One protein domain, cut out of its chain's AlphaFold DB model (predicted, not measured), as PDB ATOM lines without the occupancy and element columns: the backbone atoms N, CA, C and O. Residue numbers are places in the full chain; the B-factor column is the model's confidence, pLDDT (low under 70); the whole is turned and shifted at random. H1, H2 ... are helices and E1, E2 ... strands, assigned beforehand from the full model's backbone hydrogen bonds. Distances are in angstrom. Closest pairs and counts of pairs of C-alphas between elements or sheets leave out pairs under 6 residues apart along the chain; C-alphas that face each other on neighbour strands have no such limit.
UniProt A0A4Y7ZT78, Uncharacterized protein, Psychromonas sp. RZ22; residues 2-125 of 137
ATOM      1  N   GLU A   2     284.469 172.375 133.760       86.19
ATOM      2  CA  GLU A   2     285.807 171.801 134.014       86.19
ATOM      3  C   GLU A   2     285.860 170.845 135.228       86.19
ATOM      4  O   GLU A   2     286.477 169.783 135.148       86.19
ATOM      5  N   ASN A   3     285.182 171.176 136.333       88.25
ATOM      6  CA  ASN A   3     285.161 170.338 137.541       88.25
ATOM      7  C   ASN A   3     284.425 169.012 137.319       88.25
ATOM      8  O   ASN A   3     284.916 167.969 137.741       88.25
ATOM      9  N   ILE A   4     283.300 169.046 136.599       86.31
ATOM     10  CA  ILE A   4     282.536 167.853 136.207       86.31
ATOM     11  C   ILE A   4     283.408 166.932 135.347       86.31
ATOM     12  O   ILE A   4     283.475 165.736 135.601       86.31
ATOM     13  N   ASN A   5     284.164 167.480 134.392       90.12
ATOM     14  CA  ASN A   5     285.079 166.677 133.577       90.12
ATOM     15  C   ASN A   5     286.201 166.049 134.417       90.12
ATOM     16  O   ASN A   5     286.530 164.879 134.229       90.12
ATOM     17  N   LYS A   6     286.771 166.793 135.375       92.25
ATOM     18  CA  LYS A   6     287.767 166.252 136.319       92.25
ATOM     19  C   LYS A   6     287.186 165.128 137.173       92.25
ATOM     20  O   LYS A   6     287.852 164.113 137.357       92.25
ATOM     21  N   TYR A   7     285.961 165.301 137.662       94.12
ATOM     22  CA  TYR A   7     285.237 164.281 138.410       94.12
ATOM     23  C   TYR A   7     284.993 163.030 137.560       94.12
ATOM     24  O   TYR A   7     285.408 161.948 137.958       94.12
ATOM     25  N   ASN A   8     284.422 163.176 136.361       92.19
ATOM     26  CA  ASN A   8     284.112 162.058 135.466       92.19
ATOM     27  C   ASN A   8     285.370 161.280 135.060       92.19
ATOM     28  O   ASN A   8     285.377 160.053 135.078       92.19
ATOM     29  N   ASN A   9     286.467 161.979 134.756       94.81
ATOM     30  CA  ASN A   9     287.743 161.331 134.460       94.81
ATOM     31  C   ASN A   9     288.261 160.520 135.653       94.81
ATOM     32  O   ASN A   9     288.734 159.400 135.475       94.81
ATOM     33  N   LEU A  10     288.150 161.064 136.869       94.81
ATOM     34  CA  LEU A  10     288.539 160.360 138.089       94.81
ATOM     35  C   LEU A  10     287.636 159.145 138.353       94.81
ATOM     36  O   LEU A  10     288.132 158.085 138.723       94.81
ATOM     37  N   ALA A  11     286.330 159.289 138.143       93.12
ATOM     38  CA  ALA A  11     285.333 158.238 138.300       93.12
ATOM     39  C   ALA A  11     285.615 157.062 137.342       93.12
ATOM     40  O   ALA A  11     285.720 155.916 137.778       93.12
ATOM     41  N   ASN A  12     285.887 157.356 136.066       93.62
ATOM     42  CA  ASN A  12     286.229 156.361 135.043       93.62
ATOM     43  C   ASN A  12     287.526 155.595 135.346       93.62
ATOM     44  O   ASN A  12     287.671 154.434 134.972       93.62
ATOM     45  N   GLN A  13     288.481 156.226 136.034       94.88
ATOM     46  CA  GLN A  13     289.723 155.578 136.472       94.88
ATOM     47  C   GLN A  13     289.531 154.678 137.702       94.88
ATOM     48  O   GLN A  13     290.424 153.900 138.048       94.88
ATOM     49  N   HIS A  14     288.388 154.783 138.385       93.44
ATOM     50  CA  HIS A  14     288.132 154.150 139.677       93.44
ATOM     51  C   HIS A  14     286.761 153.448 139.739       93.44
ATOM     52  O   HIS A  14     285.979 153.704 140.657       93.44
ATOM     53  N   PRO A  15     286.478 152.494 138.828       91.94
ATOM     54  CA  PRO A  15     285.173 151.832 138.744       91.94
ATOM     55  C   PRO A  15     284.794 151.066 140.021       91.94
ATOM     56  O   PRO A  15     283.631 151.042 140.402       91.94
ATOM     57  N   LYS A  16     285.769 150.498 140.746       92.56
ATOM     58  CA  LYS A  16     285.518 149.805 142.026       92.56
ATOM     59  C   LYS A  16     284.998 150.739 143.116       92.56
ATOM     60  O   LYS A  16     284.231 150.307 143.969       92.56
ATOM     61  N   HIS A  17     285.417 152.003 143.107       95.38
ATOM     62  CA  HIS A  17     284.890 152.980 144.051       95.38
ATOM     63  C   HIS A  17     283.439 153.312 143.727       95.38
ATOM     64  O   HIS A  17     282.636 153.353 144.648       95.38
ATOM     65  N   LEU A  18     283.105 153.504 142.448       94.75
ATOM     66  CA  LEU A  18     281.727 153.756 142.020       94.75
ATOM     67  C   LEU A  18     280.814 152.575 142.344       94.75
ATOM     68  O   LEU A  18     279.789 152.777 142.980       94.75
ATOM     69  N   ALA A  19     281.239 151.348 142.037       94.56
ATOM     70  CA  ALA A  19     280.488 150.142 142.378       94.56
ATOM     71  C   ALA A  19     280.211 150.025 143.890       94.56
ATOM     72  O   ALA A  19     279.122 149.613 144.292       94.56
ATOM     73  N   LEU A  20     281.160 150.430 144.748       96.25
ATOM     74  CA  LEU A  20     280.935 150.511 146.194       96.25
ATOM     75  C   LEU A  20     279.883 151.573 146.547       96.25
ATOM     76  O   LEU A  20     279.004 151.296 147.360       96.25
ATOM     77  N   ILE A  21     279.968 152.775 145.964       96.44
ATOM     78  CA  ILE A  21     278.983 153.841 146.204       96.44
ATOM     79  C   ILE A  21     277.590 153.383 145.782       96.44
ATOM     80  O   ILE A  21     276.669 153.472 146.587       96.44
ATOM     81  N   GLU A  22     277.453 152.832 144.577       94.50
ATOM     82  CA  GLU A  22     276.193 152.302 144.061       94.50
ATOM     83  C   GLU A  22     275.644 151.202 144.971       94.50
ATOM     84  O   GLU A  22     274.471 151.239 145.334       94.50
ATOM     85  N   THR A  23     276.477 150.251 145.398       94.69
ATOM     86  CA  THR A  23     276.052 149.167 146.301       94.69
ATOM     87  C   THR A  23     275.495 149.728 147.609       94.69
ATOM     88  O   THR A  23     274.378 149.392 148.003       94.69
ATOM     89  N   LEU A  24     276.238 150.631 148.257       95.88
ATOM     90  CA  LEU A  24     275.813 151.247 149.514       95.88
ATOM     91  C   LEU A  24     274.578 152.138 149.339       95.88
ATOM     92  O   LEU A  24     273.763 152.242 150.256       95.88
ATOM     93  N   PHE A  25     274.439 152.799 148.189       94.38
ATOM     94  CA  PHE A  25     273.288 153.641 147.883       94.38
ATOM     95  C   PHE A  25     272.018 152.797 147.734       94.38
ATOM     96  O   PHE A  25     271.032 153.065 148.417       94.38
ATOM     97  N   HIS A  26     272.065 151.722 146.940       93.06
ATOM     98  CA  HIS A  26     270.935 150.801 146.767       93.06
ATOM     99  C   HIS A  26     270.531 150.098 148.071       93.06
ATOM    100  O   HIS A  26     269.357 149.793 148.267       93.06
ATOM    101  N   GLN A  27     271.485 149.861 148.975       93.75
ATOM    102  CA  GLN A  27     271.224 149.296 150.303       93.75
ATOM    103  C   GLN A  27     270.702 150.331 151.315       93.75
ATOM    104  O   GLN A  27     270.299 149.962 152.414       93.75
ATOM    105  N   GLY A  28     270.697 151.626 150.975       94.88
ATOM    106  CA  GLY A  28     270.320 152.701 151.898       94.88
ATOM    107  C   GLY A  28     271.359 152.987 152.991       94.88
ATOM    108  O   GLY A  28     271.075 153.717 153.939       94.88
ATOM    109  N   GLU A  29     272.576 152.452 152.867       96.38
ATOM    110  CA  GLU A  29     273.629 152.518 153.889       96.38
ATOM    111  C   GLU A  29     274.678 153.606 153.618       96.38
ATOM    112  O   GLU A  29     275.474 153.945 154.501       96.38
ATOM    113  N   LEU A  30     274.695 154.197 152.415       96.94
ATOM    114  CA  LEU A  30     275.743 155.133 151.991       96.94
ATOM    115  C   LEU A  30     275.951 156.285 152.988       96.94
ATOM    116  O   LEU A  30     277.089 156.588 153.365       96.94
ATOM    117  N   LYS A  31     274.867 156.901 153.471       96.94
ATOM    118  CA  LYS A  31     274.923 158.055 154.383       96.94
ATOM    119  C   LYS A  31     275.607 157.688 155.691       96.94
ATOM    120  O   LYS A  31     276.473 158.420 156.178       96.94
ATOM    121  N   GLU A  32     275.206 156.552 156.255       96.94
ATOM    122  CA  GLU A  32     275.768 156.020 157.488       96.94
ATOM    123  C   GLU A  32     277.250 155.702 157.293       96.94
ATOM    124  O   GLU A  32     278.089 156.177 158.062       96.94
ATOM    125  N   MET A  33     277.601 154.991 156.222       97.50
ATOM    126  CA  MET A  33     278.978 154.578 155.965       97.50
ATOM    127  C   MET A  33     279.913 155.762 155.714       97.50
ATOM    128  O   MET A  33     281.031 155.773 156.232       97.50
ATOM    129  N   LEU A  34     279.464 156.813 155.020       97.44
ATOM    130  CA  LEU A  34     280.229 158.057 154.883       97.44
ATOM    131  C   LEU A  34     280.469 158.736 156.240       97.44
ATOM    132  O   LEU A  34     281.576 159.211 156.523       97.44
ATOM    133  N   LEU A  35     279.459 158.759 157.116       96.69
ATOM    134  CA  LEU A  35     279.602 159.303 158.468       96.69
ATOM    135  C   LEU A  35     280.572 158.477 159.312       96.69
ATOM    136  O   LEU A  35     281.434 159.071 159.971       96.69
ATOM    137  N   ARG A  36     280.467 157.148 159.266       97.19
ATOM    138  CA  ARG A  36     281.372 156.237 159.970       97.19
ATOM    139  C   ARG A  36     282.797 156.385 159.454       97.19
ATOM    140  O   ARG A  36     283.690 156.675 160.244       97.19
ATOM    141  N   LEU A  37     283.017 156.371 158.136       95.88
ATOM    142  CA  LEU A  37     284.326 156.645 157.529       95.88
ATOM    143  C   LEU A  37     284.909 157.981 158.010       95.88
ATOM    144  O   LEU A  37     286.111 158.084 158.257       95.88
ATOM    145  N   SER A  38     284.082 159.010 158.187       93.56
ATOM    146  CA  SER A  38     284.544 160.338 158.606       93.56
ATOM    147  C   SER A  38     284.981 160.463 160.076       93.56
ATOM    148  O   SER A  38     285.541 161.501 160.462       93.56
ATOM    149  N   LYS A  39     284.703 159.451 160.907       94.81
ATOM    150  CA  LYS A  39     284.909 159.482 162.367       94.81
ATOM    151  C   LYS A  39     285.689 158.280 162.891       94.81
ATOM    152  O   LYS A  39     286.523 158.430 163.778       94.81
ATOM    153  N   GLU A  40     285.408 157.104 162.355       96.75
ATOM    154  CA  GLU A  40     285.926 155.826 162.815       96.75
ATOM    155  C   GLU A  40     287.208 155.428 162.075       96.75
ATOM    156  O   GLU A  40     287.510 155.876 160.961       96.75
ATOM    157  N   LYS A  41     287.965 154.533 162.715       96.31
ATOM    158  CA  LYS A  41     289.137 153.871 162.134       96.31
ATOM    159  C   LYS A  41     288.694 152.627 161.366       96.31
ATOM    160  O   LYS A  41     289.003 151.507 161.769       96.31
ATOM    161  N   ILE A  42     287.931 152.868 160.308       97.31
ATOM    162  CA  ILE A  42     287.470 151.858 159.358       97.31
ATOM    163  C   ILE A  42     287.913 152.214 157.940       97.31
ATOM    164  O   ILE A  42     288.078 153.401 157.619       97.31
ATOM    165  N   ASP A  43     288.048 151.188 157.111       97.44
ATOM    166  CA  ASP A  43     288.381 151.262 155.693       97.44
ATOM    167  C   ASP A  43     287.532 150.262 154.897       97.44
ATOM    168  O   ASP A  43     287.011 149.293 155.449       97.44
ATOM    169  N   PHE A  44     287.405 150.503 153.594       97.62
ATOM    170  CA  PHE A  44     286.789 149.558 152.670       97.62
ATOM    171  C   PHE A  44     287.861 148.857 151.851       97.62
ATOM    172  O   PHE A  44     288.828 149.481 151.403       97.62
ATOM    173  N   MET A  45     287.676 147.563 151.641       97.12
ATOM    174  CA  MET A  45     288.544 146.757 150.796       97.12
ATOM    175  C   MET A  45     287.704 145.948 149.813       97.12
ATOM    176  O   MET A  45     286.634 145.468 150.179       97.12
ATOM    177  N   SER A  46     288.172 145.788 148.576       95.56
ATOM    178  CA  SER A  46     287.549 144.878 147.616       95.56
ATOM    179  C   SER A  46     287.944 143.435 147.917       95.56
ATOM    180  O   SER A  46     289.124 143.158 148.163       95.56
ATOM    181  N   ILE A  47     286.968 142.535 147.852       94.62
ATOM    182  CA  ILE A  47     287.133 141.098 148.072       94.62
ATOM    183  C   ILE A  47     287.706 140.466 146.790       94.62
ATOM    184  O   ILE A  47     287.214 140.753 145.695       94.62
ATOM    185  N   PRO A  48     288.766 139.642 146.878       91.12
ATOM    186  CA  PRO A  48     289.313 138.966 145.706       91.12
ATOM    187  C   PRO A  48     288.290 137.992 145.108       91.12
ATOM    188  O   PRO A  48     287.561 137.327 145.834       91.12
ATOM    189  N   ASN A  49     288.281 137.874 143.777       88.62
ATOM    190  CA  ASN A  49     287.373 137.007 143.010       88.62
ATOM    191  C   ASN A  49     285.876 137.360 143.099       88.62
ATOM    192  O   ASN A  49     285.052 136.624 142.564       88.62
ATOM    193  N   GLU A  50     285.524 138.501 143.694       89.00
ATOM    194  CA  GLU A  50     284.165 139.041 143.674       89.00
ATOM    195  C   GLU A  50     284.135 140.362 142.897       89.00
ATOM    196  O   GLU A  50     284.868 141.313 143.190       89.00
ATOM    197  N   GLU A  51     283.286 140.441 141.871       80.00
ATOM    198  CA  GLU A  51     283.246 141.605 140.981       80.00
ATOM    199  C   GLU A  51     282.809 142.881 141.714       80.00
ATOM    200  O   GLU A  51     283.429 143.925 141.529       80.00
ATOM    201  N   ASN A  52     281.845 142.782 142.630       82.69
ATOM    202  CA  ASN A  52     281.360 143.895 143.456       82.69
ATOM    203  C   ASN A  52     281.378 143.548 144.954       82.69
ATOM    204  O   ASN A  52     280.575 144.054 145.734       82.69
ATOM    205  N   GLY A  53     282.284 142.651 145.351       90.00
ATOM    206  CA  GLY A  53     282.466 142.260 146.744       90.00
ATOM    207  C   GLY A  53     283.288 143.291 147.504       90.00
ATOM    208  O   GLY A  53     284.420 143.603 147.120       90.00
ATOM    209  N   PHE A  54     282.741 143.800 148.607       95.06
ATOM    210  CA  PHE A  54     283.409 144.773 149.465       95.06
ATOM    211  C   PHE A  54     283.304 144.378 150.934       95.06
ATOM    212  O   PHE A  54     282.264 143.923 151.401       95.06
ATOM    213  N   ALA A  55     284.377 144.617 151.680       95.06
ATOM    214  CA  ALA A  55     284.416 144.445 153.122       95.06
ATOM    215  C   ALA A  55     284.686 145.789 153.804       95.06
ATOM    216  O   ALA A  55     285.651 146.484 153.473       95.06
ATOM    217  N   CYS A  56     283.852 146.133 154.786       96.69
ATOM    218  CA  CYS A  56     284.152 147.186 155.747       96.69
ATOM    219  C   CYS A  56     284.982 146.580 156.881       96.69
ATOM    220  O   CYS A  56     284.514 145.696 157.598       96.69
ATOM    221  N   VAL A  57     286.221 147.038 157.042       96.94
ATOM    222  CA  VAL A  57     287.163 146.483 158.017       96.94
ATOM    223  C   VAL A  57     287.689 147.563 158.946       96.94
ATOM    224  O   VAL A  57     287.724 148.748 158.617       96.94
ATOM    225  N   SER A  58     288.154 147.150 160.121       97.12
ATOM    226  CA  SER A  58     288.939 148.026 160.986       97.12
ATOM    227  C   SER A  58     290.261 148.380 160.294       97.12
ATOM    228  O   SER A  58     290.950 147.515 159.749       97.12
ATOM    229  N   SER A  59     290.672 149.651 160.367       96.00
ATOM    230  CA  SER A  59     291.929 150.133 159.767       96.00
ATOM    231  C   SER A  59     293.167 149.387 160.275       96.00
ATOM    232  O   SER A  59     294.215 149.393 159.632       96.00
ATOM    233  N   ARG A  60     293.079 148.764 161.458       96.94
ATOM    234  CA  ARG A  60     294.175 147.974 162.039       96.94
ATOM    235  C   ARG A  60     294.366 146.643 161.309       96.94
ATOM    236  O   ARG A  60     295.484 146.135 161.280       96.94
ATOM    237  N   ASP A  61     293.308 146.126 160.693       96.75
ATOM    238  CA  ASP A  61     293.279 144.808 160.062       96.75
ATOM    239  C   ASP A  61     293.573 144.860 158.560       96.75
ATOM    240  O   ASP A  61     293.835 143.825 157.956       96.75
ATOM    241  N   VAL A  62     293.636 146.056 157.961       96.31
ATOM    242  CA  VAL A  62     293.944 146.252 156.531       96.31
ATOM    243  C   VAL A  62     295.193 145.476 156.111       96.31
ATOM    244  O   VAL A  62     295.153 144.711 155.157       96.31
ATOM    245  N   LYS A  63     296.295 145.587 156.869       96.12
ATOM    246  CA  LYS A  63     297.546 144.868 156.556       96.12
ATOM    247  C   LYS A  63     297.393 143.348 156.578       96.12
ATOM    248  O   LYS A  63     298.141 142.666 155.883       96.12
ATOM    249  N   ARG A  64     296.500 142.823 157.420       96.38
ATOM    250  CA  ARG A  64     296.211 141.392 157.488       96.38
ATOM    251  C   ARG A  64     295.435 140.981 156.241       96.38
ATOM    252  O   ARG A  64     295.937 140.153 155.497       96.38
ATOM    253  N   PHE A  65     294.312 141.636 155.963       96.00
ATOM    254  CA  PHE A  65     293.464 141.312 154.811       96.00
ATOM    255  C   PHE A  65     294.160 141.522 153.461       96.00
ATOM    256  O   PHE A  65     293.908 140.779 152.519       96.00
ATOM    257  N   THR A  66     295.102 142.463 153.358       95.81
ATOM    258  CA  THR A  66     295.930 142.600 152.149       95.81
ATOM    259  C   THR A  66     296.767 141.350 151.864       95.81
ATOM    260  O   THR A  66     296.975 141.022 150.701       95.81
ATOM    261  N   LYS A  67     297.216 140.611 152.891       95.75
ATOM    262  CA  LYS A  67     297.907 139.322 152.691       95.75
ATOM    263  C   LYS A  67     296.967 138.237 152.171       95.75
ATOM    264  O   LYS A  67     297.421 137.348 151.463       95.75
ATOM    265  N   ASP A  68     295.680 138.359 152.480       93.75
ATOM    266  CA  ASP A  68     294.618 137.458 152.031       93.75
ATOM    267  C   ASP A  68     294.068 137.859 150.643       93.75
ATOM    268  O   ASP A  68     293.073 137.309 150.179       93.75
ATOM    269  N   GLY A  69     294.705 138.824 149.964       93.94
ATOM    270  CA  GLY A  69     294.370 139.244 148.598       93.94
ATOM    271  C   GLY A  69     293.369 140.396 148.491       93.94
ATOM    272  O   GLY A  69     293.003 140.777 147.382       93.94
ATOM    273  N   PHE A  70     292.934 140.985 149.608       95.94
ATOM    274  CA  PHE A  70     292.022 142.129 149.588       95.94
ATOM    275  C   PHE A  70     292.758 143.410 149.178       95.94
ATOM    276  O   PHE A  70     293.856 143.702 149.664       95.94
ATOM    277  N   CYS A  71     292.113 144.243 148.362       94.69
ATOM    278  CA  CYS A  71     292.692 145.510 147.903       94.69
ATOM    279  C   CYS A  71     292.020 146.702 148.585       94.69
ATOM    280  O   CYS A  71     290.798 146.820 148.594       94.69
ATOM    281  N   LEU A  72     292.818 147.610 149.151       95.38
ATOM    282  CA  LEU A  72     292.314 148.809 149.818       95.38
ATOM    283  C   LEU A  72     291.662 149.772 148.817       95.38
ATOM    284  O   LEU A  72     292.251 150.102 147.787       95.38
ATOM    285  N   ILE A  73     290.486 150.287 149.170       95.44
ATOM    286  CA  ILE A  73     289.775 151.308 148.402       95.44
ATOM    287  C   ILE A  73     290.035 152.669 149.046       95.44
ATOM    288  O   ILE A  73     289.768 152.892 150.226       95.44
ATOM    289  N   GLU A  74     290.601 153.592 148.269       96.06
ATOM    290  CA  GLU A  74     291.034 154.891 148.780       96.06
ATOM    291  C   GLU A  74     289.874 155.719 149.355       96.06
ATOM    292  O   GLU A  74     288.995 156.198 148.636       96.06
ATOM    293  N   LYS A  75     289.932 155.942 150.666       95.62
ATOM    294  CA  LYS A  75     288.893 156.583 151.477       95.62
ATOM    295  C   LYS A  75     288.470 157.971 151.008       95.62
ATOM    296  O   LYS A  75     287.282 158.276 151.002       95.62
ATOM    297  N   ASP A  76     289.422 158.805 150.602       97.44
ATOM    298  CA  ASP A  76     289.125 160.163 150.139       97.44
ATOM    299  C   ASP A  76     288.320 160.161 148.831       97.44
ATOM    300  O   ASP A  76     287.470 161.028 148.633       97.44
ATOM    301  N   LYS A  77     288.530 159.159 147.967       97.19
ATOM    302  CA  LYS A  77     287.739 158.967 146.745       97.19
ATOM    303  C   LYS A  77     286.343 158.441 147.058       97.19
ATOM    304  O   LYS A  77     285.387 158.950 146.491       97.19
ATOM    305  N   ILE A  78     286.207 157.516 148.016       97.38
ATOM    306  CA  ILE A  78     284.886 157.078 148.512       97.38
ATOM    307  C   ILE A  78     284.095 158.285 149.029       97.38
ATOM    308  O   ILE A  78     282.934 158.459 148.687       97.38
ATOM    309  N   MET A  79     284.729 159.156 149.819       97.38
ATOM    310  CA  MET A  79     284.075 160.368 150.320       97.38
ATOM    311  C   MET A  79     283.674 161.327 149.196       97.38
ATOM    312  O   MET A  79     282.579 161.878 149.251       97.38
ATOM    313  N   LEU A  80     284.540 161.528 148.197       97.81
ATOM    314  CA  LEU A  80     284.261 162.399 147.052       97.81
ATOM    315  C   LEU A  80     283.122 161.872 146.169       97.81
ATOM    316  O   LEU A  80     282.270 162.653 145.776       97.81
ATOM    317  N   PHE A  81     283.111 160.584 145.841       97.06
ATOM    318  CA  PHE A  81     282.057 160.003 145.006       97.06
ATOM    319  C   PHE A  81     280.754 159.836 145.792       97.06
ATOM    320  O   PHE A  81     279.674 160.116 145.297       97.06
ATOM    321  N   GLY A  82     280.835 159.451 147.066       96.31
ATOM    322  CA  GLY A  82     279.643 159.310 147.893       96.31
ATOM    323  C   GLY A  82     278.962 160.644 148.198       96.31
ATOM    324  O   GLY A  82     277.742 160.688 148.290       96.31
ATOM    325  N   LEU A  83     279.710 161.748 148.353       96.31
ATOM    326  CA  LEU A  83     279.079 163.045 148.617       96.31
ATOM    327  C   LEU A  83     278.296 163.574 147.412       96.31
ATOM    328  O   LEU A  83     277.339 164.308 147.635       96.31
ATOM    329  N   THR A  84     278.677 163.233 146.174       94.38
ATOM    330  CA  THR A  84     278.002 163.752 144.973       94.38
ATOM    331  C   THR A  84     276.594 163.198 144.804       94.38
ATOM    332  O   THR A  84     275.738 163.949 144.346       94.38
ATOM    333  N   GLU A  85     276.323 161.975 145.275       93.94
ATOM    334  CA  GLU A  85     274.956 161.428 145.355       93.94
ATOM    335  C   GLU A  85     274.047 162.341 146.195       93.94
ATOM    336  O   GLU A  85     272.957 162.717 145.785       93.94
ATOM    337  N   TYR A  86     274.548 162.825 147.336       93.50
ATOM    338  CA  TYR A  86     273.800 163.748 148.199       93.50
ATOM    339  C   TYR A  86     273.741 165.173 147.665       93.50
ATOM    340  O   TYR A  86     272.818 165.913 148.002       93.50
ATOM    341  N   LEU A  87     274.723 165.594 146.861       92.31
ATOM    342  CA  LEU A  87     274.612 166.883 146.193       92.31
ATOM    343  C   LEU A  87     273.434 166.864 145.237       92.31
ATOM    344  O   LEU A  87     272.649 167.793 145.332       92.31
ATOM    345  N   ALA A  88     273.271 165.809 144.428       86.75
ATOM    346  CA  ALA A  88     272.153 165.655 143.495       86.75
ATOM    347  C   ALA A  88     270.776 165.727 144.186       86.75
ATOM    348  O   ALA A  88     269.866 166.366 143.656       86.75
ATOM    349  N   ASP A  89     270.674 165.195 145.408       87.50
ATOM    350  CA  ASP A  89     269.478 165.247 146.262       87.50
ATOM    351  C   ASP A  89     269.307 166.573 147.038       87.50
ATOM    352  O   ASP A  89     268.545 166.654 148.003       87.50
ATOM    353  N   LYS A  90     270.017 167.642 146.647       89.56
ATOM    354  CA  LYS A  90     269.994 168.967 147.302       89.56
ATOM    355  C   LYS A  90     270.460 168.953 148.773       89.56
ATOM    356  O   LYS A  90     270.320 169.950 149.483       89.56
ATOM    357  N   GLU A  91     271.116 167.891 149.248       93.44
ATOM    358  CA  GLU A  91     271.672 167.779 150.607       93.44
ATOM    359  C   GLU A  91     273.057 168.461 150.748       93.44
ATOM    360  O   GLU A  91     274.039 167.903 151.256       93.44
ATOM    361  N   ILE A  92     273.149 169.735 150.354       94.12
ATOM    362  CA  ILE A  92     274.402 170.512 150.333       94.12
ATOM    363  C   ILE A  92     275.118 170.534 151.694       94.12
ATOM    364  O   ILE A  92     276.345 170.403 151.776       94.12
ATOM    365  N   ALA A  93     274.368 170.688 152.789       95.12
ATOM    366  CA  ALA A  93     274.937 170.737 154.136       95.12
ATOM    367  C   ALA A  93     275.664 169.432 154.504       95.12
ATOM    368  O   ALA A  93     276.726 169.460 155.142       95.12
ATOM    369  N   PHE A  94     275.120 168.291 154.072       96.00
ATOM    370  CA  PHE A  94     275.759 166.994 154.250       96.00
ATOM    371  C   PHE A  94     277.010 166.879 153.373       96.00
ATOM    372  O   PHE A  94     278.082 166.554 153.892       96.00
ATOM    373  N   GLY A  95     276.921 167.256 152.093       96.62
ATOM    374  CA  GLY A  95     278.069 167.282 151.183       96.62
ATOM    375  C   GLY A  95     279.246 168.102 151.732       96.62
ATOM    376  O   GLY A  95     280.370 167.604 151.825       96.62
ATOM    377  N   LYS A  96     278.981 169.314 152.245       97.25
ATOM    378  CA  LYS A  96     279.982 170.173 152.915       97.25
ATOM    379  C   LYS A  96     280.618 169.506 154.136       97.25
ATOM    380  O   LYS A  96     281.811 169.686 154.400       97.25
ATOM    381  N   LYS A  97     279.845 168.739 154.909       97.38
ATOM    382  CA  LYS A  97     280.351 168.000 156.076       97.38
ATOM    383  C   LYS A  97     281.322 166.895 155.661       97.38
ATOM    384  O   LYS A  97     282.359 166.752 156.313       97.38
ATOM    385  N   ILE A  98     281.017 166.154 154.596       97.94
ATOM    386  CA  ILE A  98     281.885 165.093 154.071       97.94
ATOM    387  C   ILE A  98     283.132 165.679 153.396       97.94
ATOM    388  O   ILE A  98     284.244 165.267 153.725       97.94
ATOM    389  N   ALA A  99     283.000 166.721 152.571       97.69
ATOM    390  CA  ALA A  99     284.135 167.375 151.906       97.69
ATOM    391  C   ALA A  99     285.210 167.870 152.894       97.69
ATOM    392  O   ALA A  99     286.413 167.758 152.650       97.69
ATOM    393  N   LYS A 100     284.806 168.352 154.080       97.31
ATOM    394  CA  LYS A 100     285.743 168.766 155.144       97.31
ATOM    395  C   LYS A 100     286.652 167.634 155.633       97.31
ATOM    396  O   LYS A 100     287.726 167.932 156.162       97.31
ATOM    397  N   LYS A 101     286.226 166.379 155.479       97.38
ATOM    398  CA  LYS A 101     286.876 165.170 156.003       97.38
ATOM    399  C   LYS A 101     287.866 164.547 155.023       97.38
ATOM    400  O   LYS A 101     288.747 163.819 155.475       97.38
ATOM    401  N   ILE A 102     287.777 164.912 153.744       97.81
ATOM    402  CA  ILE A 102     288.763 164.569 152.719       97.81
ATOM    403  C   ILE A 102     290.115 165.185 153.098       97.81
ATOM    404  O   ILE A 102     290.205 166.385 153.398       97.81
ATOM    405  N   LYS A 103     291.170 164.365 153.106       96.62
ATOM    406  CA  LYS A 103     292.526 164.783 153.500       96.62
ATOM    407  C   LYS A 103     293.363 165.236 152.307       96.62
ATOM    408  O   LYS A 103     294.109 166.211 152.413       96.62
ATOM    409  N   CYS A 104     293.235 164.555 151.175       97.69
ATOM    410  CA  CYS A 104     293.912 164.876 149.933       97.69
ATOM    411  C   CYS A 104     293.492 166.267 149.453       97.69
ATOM    412  O   CYS A 104     292.326 166.513 149.143       97.69
ATOM    413  N   LYS A 105     294.458 167.190 149.371       97.38
ATOM    414  CA  LYS A 105     294.200 168.595 149.019       97.38
ATOM    415  C   LYS A 105     293.533 168.741 147.650       97.38
ATOM    416  O   LYS A 105     292.622 169.550 147.511       97.38
ATOM    417  N   ALA A 106     293.969 167.956 146.662       96.75
ATOM    418  CA  ALA A 106     293.420 168.003 145.309       96.75
ATOM    419  C   ALA A 106     291.957 167.534 145.275       96.75
ATOM    420  O   ALA A 106     291.104 168.242 144.744       96.75
ATOM    421  N   LEU A 107     291.654 166.399 145.914       97.69
ATOM    422  CA  LEU A 107     290.289 165.870 145.995       97.69
ATOM    423  C   LEU A 107     289.375 166.777 146.821       97.69
ATOM    424  O   LEU A 107     288.231 167.002 146.449       97.69
ATOM    425  N   LYS A 108     289.891 167.365 147.903       98.06
ATOM    426  CA  LYS A 108     289.145 168.326 148.719       98.06
ATOM    427  C   LYS A 108     288.798 169.591 147.939       98.06
ATOM    428  O   LYS A 108     287.682 170.086 148.049       98.06
ATOM    429  N   LYS A 109     289.746 170.110 147.150       97.44
ATOM    430  CA  LYS A 109     289.497 171.249 146.261       97.44
ATOM    431  C   LYS A 109     288.410 170.901 145.245       97.44
ATOM    432  O   LYS A 109     287.470 171.669 145.105       97.44
ATOM    433  N   LEU A 110     288.511 169.731 144.611       97.50
ATOM    434  CA  LEU A 110     287.504 169.255 143.665       97.50
ATOM    435  C   LEU A 110     286.118 169.128 144.319       97.50
ATOM    436  O   LEU A 110     285.153 169.631 143.762       97.50
ATOM    437  N   ALA A 111     286.023 168.543 145.518       97.25
ATOM    438  CA  ALA A 111     284.768 168.436 146.264       97.25
ATOM    439  C   ALA A 111     284.126 169.803 146.531       97.25
ATOM    440  O   ALA A 111     282.937 169.979 146.296       97.25
ATOM    441  N   ASN A 112     284.910 170.779 146.999       97.62
ATOM    442  CA  ASN A 112     284.402 172.125 147.260       97.62
ATOM    443  C   ASN A 112     283.914 172.806 145.976       97.62
ATOM    444  O   ASN A 112     282.839 173.390 145.984       97.62
ATOM    445  N   SER A 113     284.658 172.682 144.875       96.56
ATOM    446  CA  SER A 113     284.242 173.257 143.593       96.56
ATOM    447  C   SER A 113     282.982 172.594 143.029       96.56
ATOM    448  O   SER A 113     282.138 173.283 142.475       96.56
ATOM    449  N   LEU A 114     282.807 171.279 143.212       95.88
ATOM    450  CA  LEU A 114     281.553 170.605 142.855       95.88
ATOM    451  C   LEU A 114     280.384 171.125 143.698       95.88
ATOM    452  O   LEU A 114     279.323 171.403 143.157       95.88
ATOM    453  N   ILE A 115     280.579 171.301 145.007       95.88
ATOM    454  CA  ILE A 115     279.554 171.872 145.892       95.88
ATOM    455  C   ILE A 115     279.135 173.268 145.415       95.88
ATOM    456  O   ILE A 115     277.941 173.533 145.331       95.88
ATOM    457  N   GLU A 116     280.095 174.132 145.080       94.88
ATOM    458  CA  GLU A 116     279.830 175.476 144.547       94.88
ATOM    459  C   GLU A 116     279.037 175.418 143.231       94.88
ATOM    460  O   GLU A 116     278.046 176.136 143.086       94.88
ATOM    461  N   ASP A 117     279.412 174.521 142.309       92.88
ATOM    462  CA  ASP A 117     278.706 174.317 141.036       92.88
ATOM    463  C   ASP A 117     277.239 173.874 141.261       92.88
ATOM    464  O   ASP A 117     276.327 174.356 140.578       92.88
ATOM    465  N   PHE A 118     276.989 172.987 142.233       92.88
ATOM    466  CA  PHE A 118     275.639 172.541 142.606       92.88
ATOM    467  C   PHE A 118     274.828 173.649 143.296       92.88
ATOM    468  O   PHE A 118     273.683 173.888 142.917       92.88
ATOM    469  N   GLU A 119     275.411 174.365 144.265       92.50
ATOM    470  CA  GLU A 119     274.750 175.492 144.943       92.50
ATOM    471  C   GLU A 119     274.326 176.573 143.949       92.50
ATOM    472  O   GLU A 119     273.188 177.041 143.991       92.50
ATOM    473  N   PHE A 120     275.215 176.927 143.020       91.19
ATOM    474  CA  PHE A 120     274.908 177.883 141.965       91.19
ATOM    475  C   PHE A 120     273.773 177.383 141.065       91.19
ATOM    476  O   PHE A 120     272.830 178.122 140.788       91.19
ATOM    477  N   SER A 121     273.815 176.112 140.656       89.00
ATOM    478  CA  SER A 121     272.764 175.512 139.825       89.00
ATOM    479  C   SER A 121     271.391 175.554 140.505       89.00
ATOM    480  O   SER A 121     270.402 175.897 139.857       89.00
ATOM    481  N   TYR A 122     271.325 175.284 141.811       90.00
ATOM    482  CA  TYR A 122     270.078 175.360 142.578       90.00
ATOM    483  C   TYR A 122     269.563 176.786 142.742       90.00
ATOM    484  O   TYR A 122     268.366 177.016 142.584       90.00
ATOM    485  N   GLN A 123     270.447 177.759 142.955       88.62
ATOM    486  CA  GLN A 123     270.056 179.171 142.979       88.62
ATOM    487  C   GLN A 123     269.467 179.624 141.638       88.62
ATOM    488  O   GLN A 123     268.449 180.316 141.614       88.62
ATOM    489  N   LEU A 124     270.062 179.211 140.513       87.69
ATOM    490  CA  LEU A 124     269.517 179.519 139.188       87.69
ATOM    491  C   LEU A 124     268.140 178.873 138.969       87.69
ATOM    492  O   LEU A 124     267.267 179.490 138.359       87.69
ATOM    493  N   GLU A 125     267.941 177.641 139.441       87.00
ATOM    494  CA  GLU A 125     266.650 176.947 139.375       87.00
ATOM    495  C   GLU A 125     265.572 177.705 140.169       87.00
ATOM    496  O   GLU A 125     264.494 177.979 139.641       87.00
TER     497      GLU A 125
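Overview. This is residues 2 to 125 of the 137 residues of an uncharacterized protein of Psychromonas sp. RZ22 (UniProt A0A4Y7ZT78). An elongated, mostly helical domain has a small three-stranded sheet towards one end, with H2 and H4 over its opposite faces, and three helices, H5, H6 and H7, side by side in a triangle towards the other. H5 lies in the middle, H1 meets H7 near its own first residues, with Asn 3 closest to Leu 114, and the end of H7 reaches far from the sheet. The printed part has 124 residues, with seven named helices and three named strands in the order H1 H2 H3 E1 E2 H4 E3 H5 H6 H7; the sheet order is E2 E1 E3, antiparallel. It is compact, with a radius of gyration of the C-alphas of 14.7 A, and spans 50 by 29 by 27 A.

Arrangement. H1, residues 2 to 12, touches residues 110 to 114 alone of H7, residues 105 to 125, opposite ways at a steep tilt of 59 degrees; the closest C-alphas, of Asn 3 and Leu 114, are 6.4 A apart. H2, residues 15 to 26, and H3, residues 30 to 37, only just touch, only at the corner, with 3 pairs of C-alphas within 8 A; Leu 24 and Leu 30 have the closest C-alphas, 4.6 A apart. E1, residues 42 to 46, and E2, residues 54 to 58, form a hairpin, with N 45 and O 55 within hydrogen-bond range at 2.9 A. E3, residues 71 to 73, is antiparallel to E1, with N 46 and O 71 at 2.8 A. H2 is on the sheet at a height of 10.4 A; H4, residues 62 to 67, is on the opposite face at 8.8 A. E2, H4 and E3 make a split strand-helix-strand unit, two strands running the same way with E1 between them, and its crossover is right-handed. The hub is H5, residues 75 to 88, touching H2, H3, H6 and H7. H5 and H6, residues 92 to 99, form a helical hairpin at a shallow tilt of 8 degrees; the closest C-alphas, of Leu 83 and Gly 95, are 5.1 A apart. H5 and H7 run the same way at 1 degree, a shallow tilt, closest at the C-alphas of Leu 80 and Ala 111, 6.1 A. H1, H2, H3, H6 and H7 have every O i to N i+4 pair within hydrogen-bond range; H4 has 1 of 2 and H5 7 of 10.

Along the chain. H1 begins at C-alpha 2, (285.807, 171.801, 134.014), and is 15.5 A long; H2 is 16.4 A, H3 10.3 A. E1 measures 13.7 A, E2 13.2 A, H4 8.9 A and E3 6.5 A. H5 begins at C-alpha 75, (288.893, 156.583, 151.477), and is 20.6 A long; H6 is 10.3 A. H7, 30.4 A, ends at C-alpha 125, (266.650, 176.947, 139.375).

Size, cuts and confidence. The C-alphas farthest apart, of Lys 67 and Leu 124, are 51.0 A apart. The printed part has no cut and no long link. Its mean pLDDT is 94.5, and no printed residue is under 70.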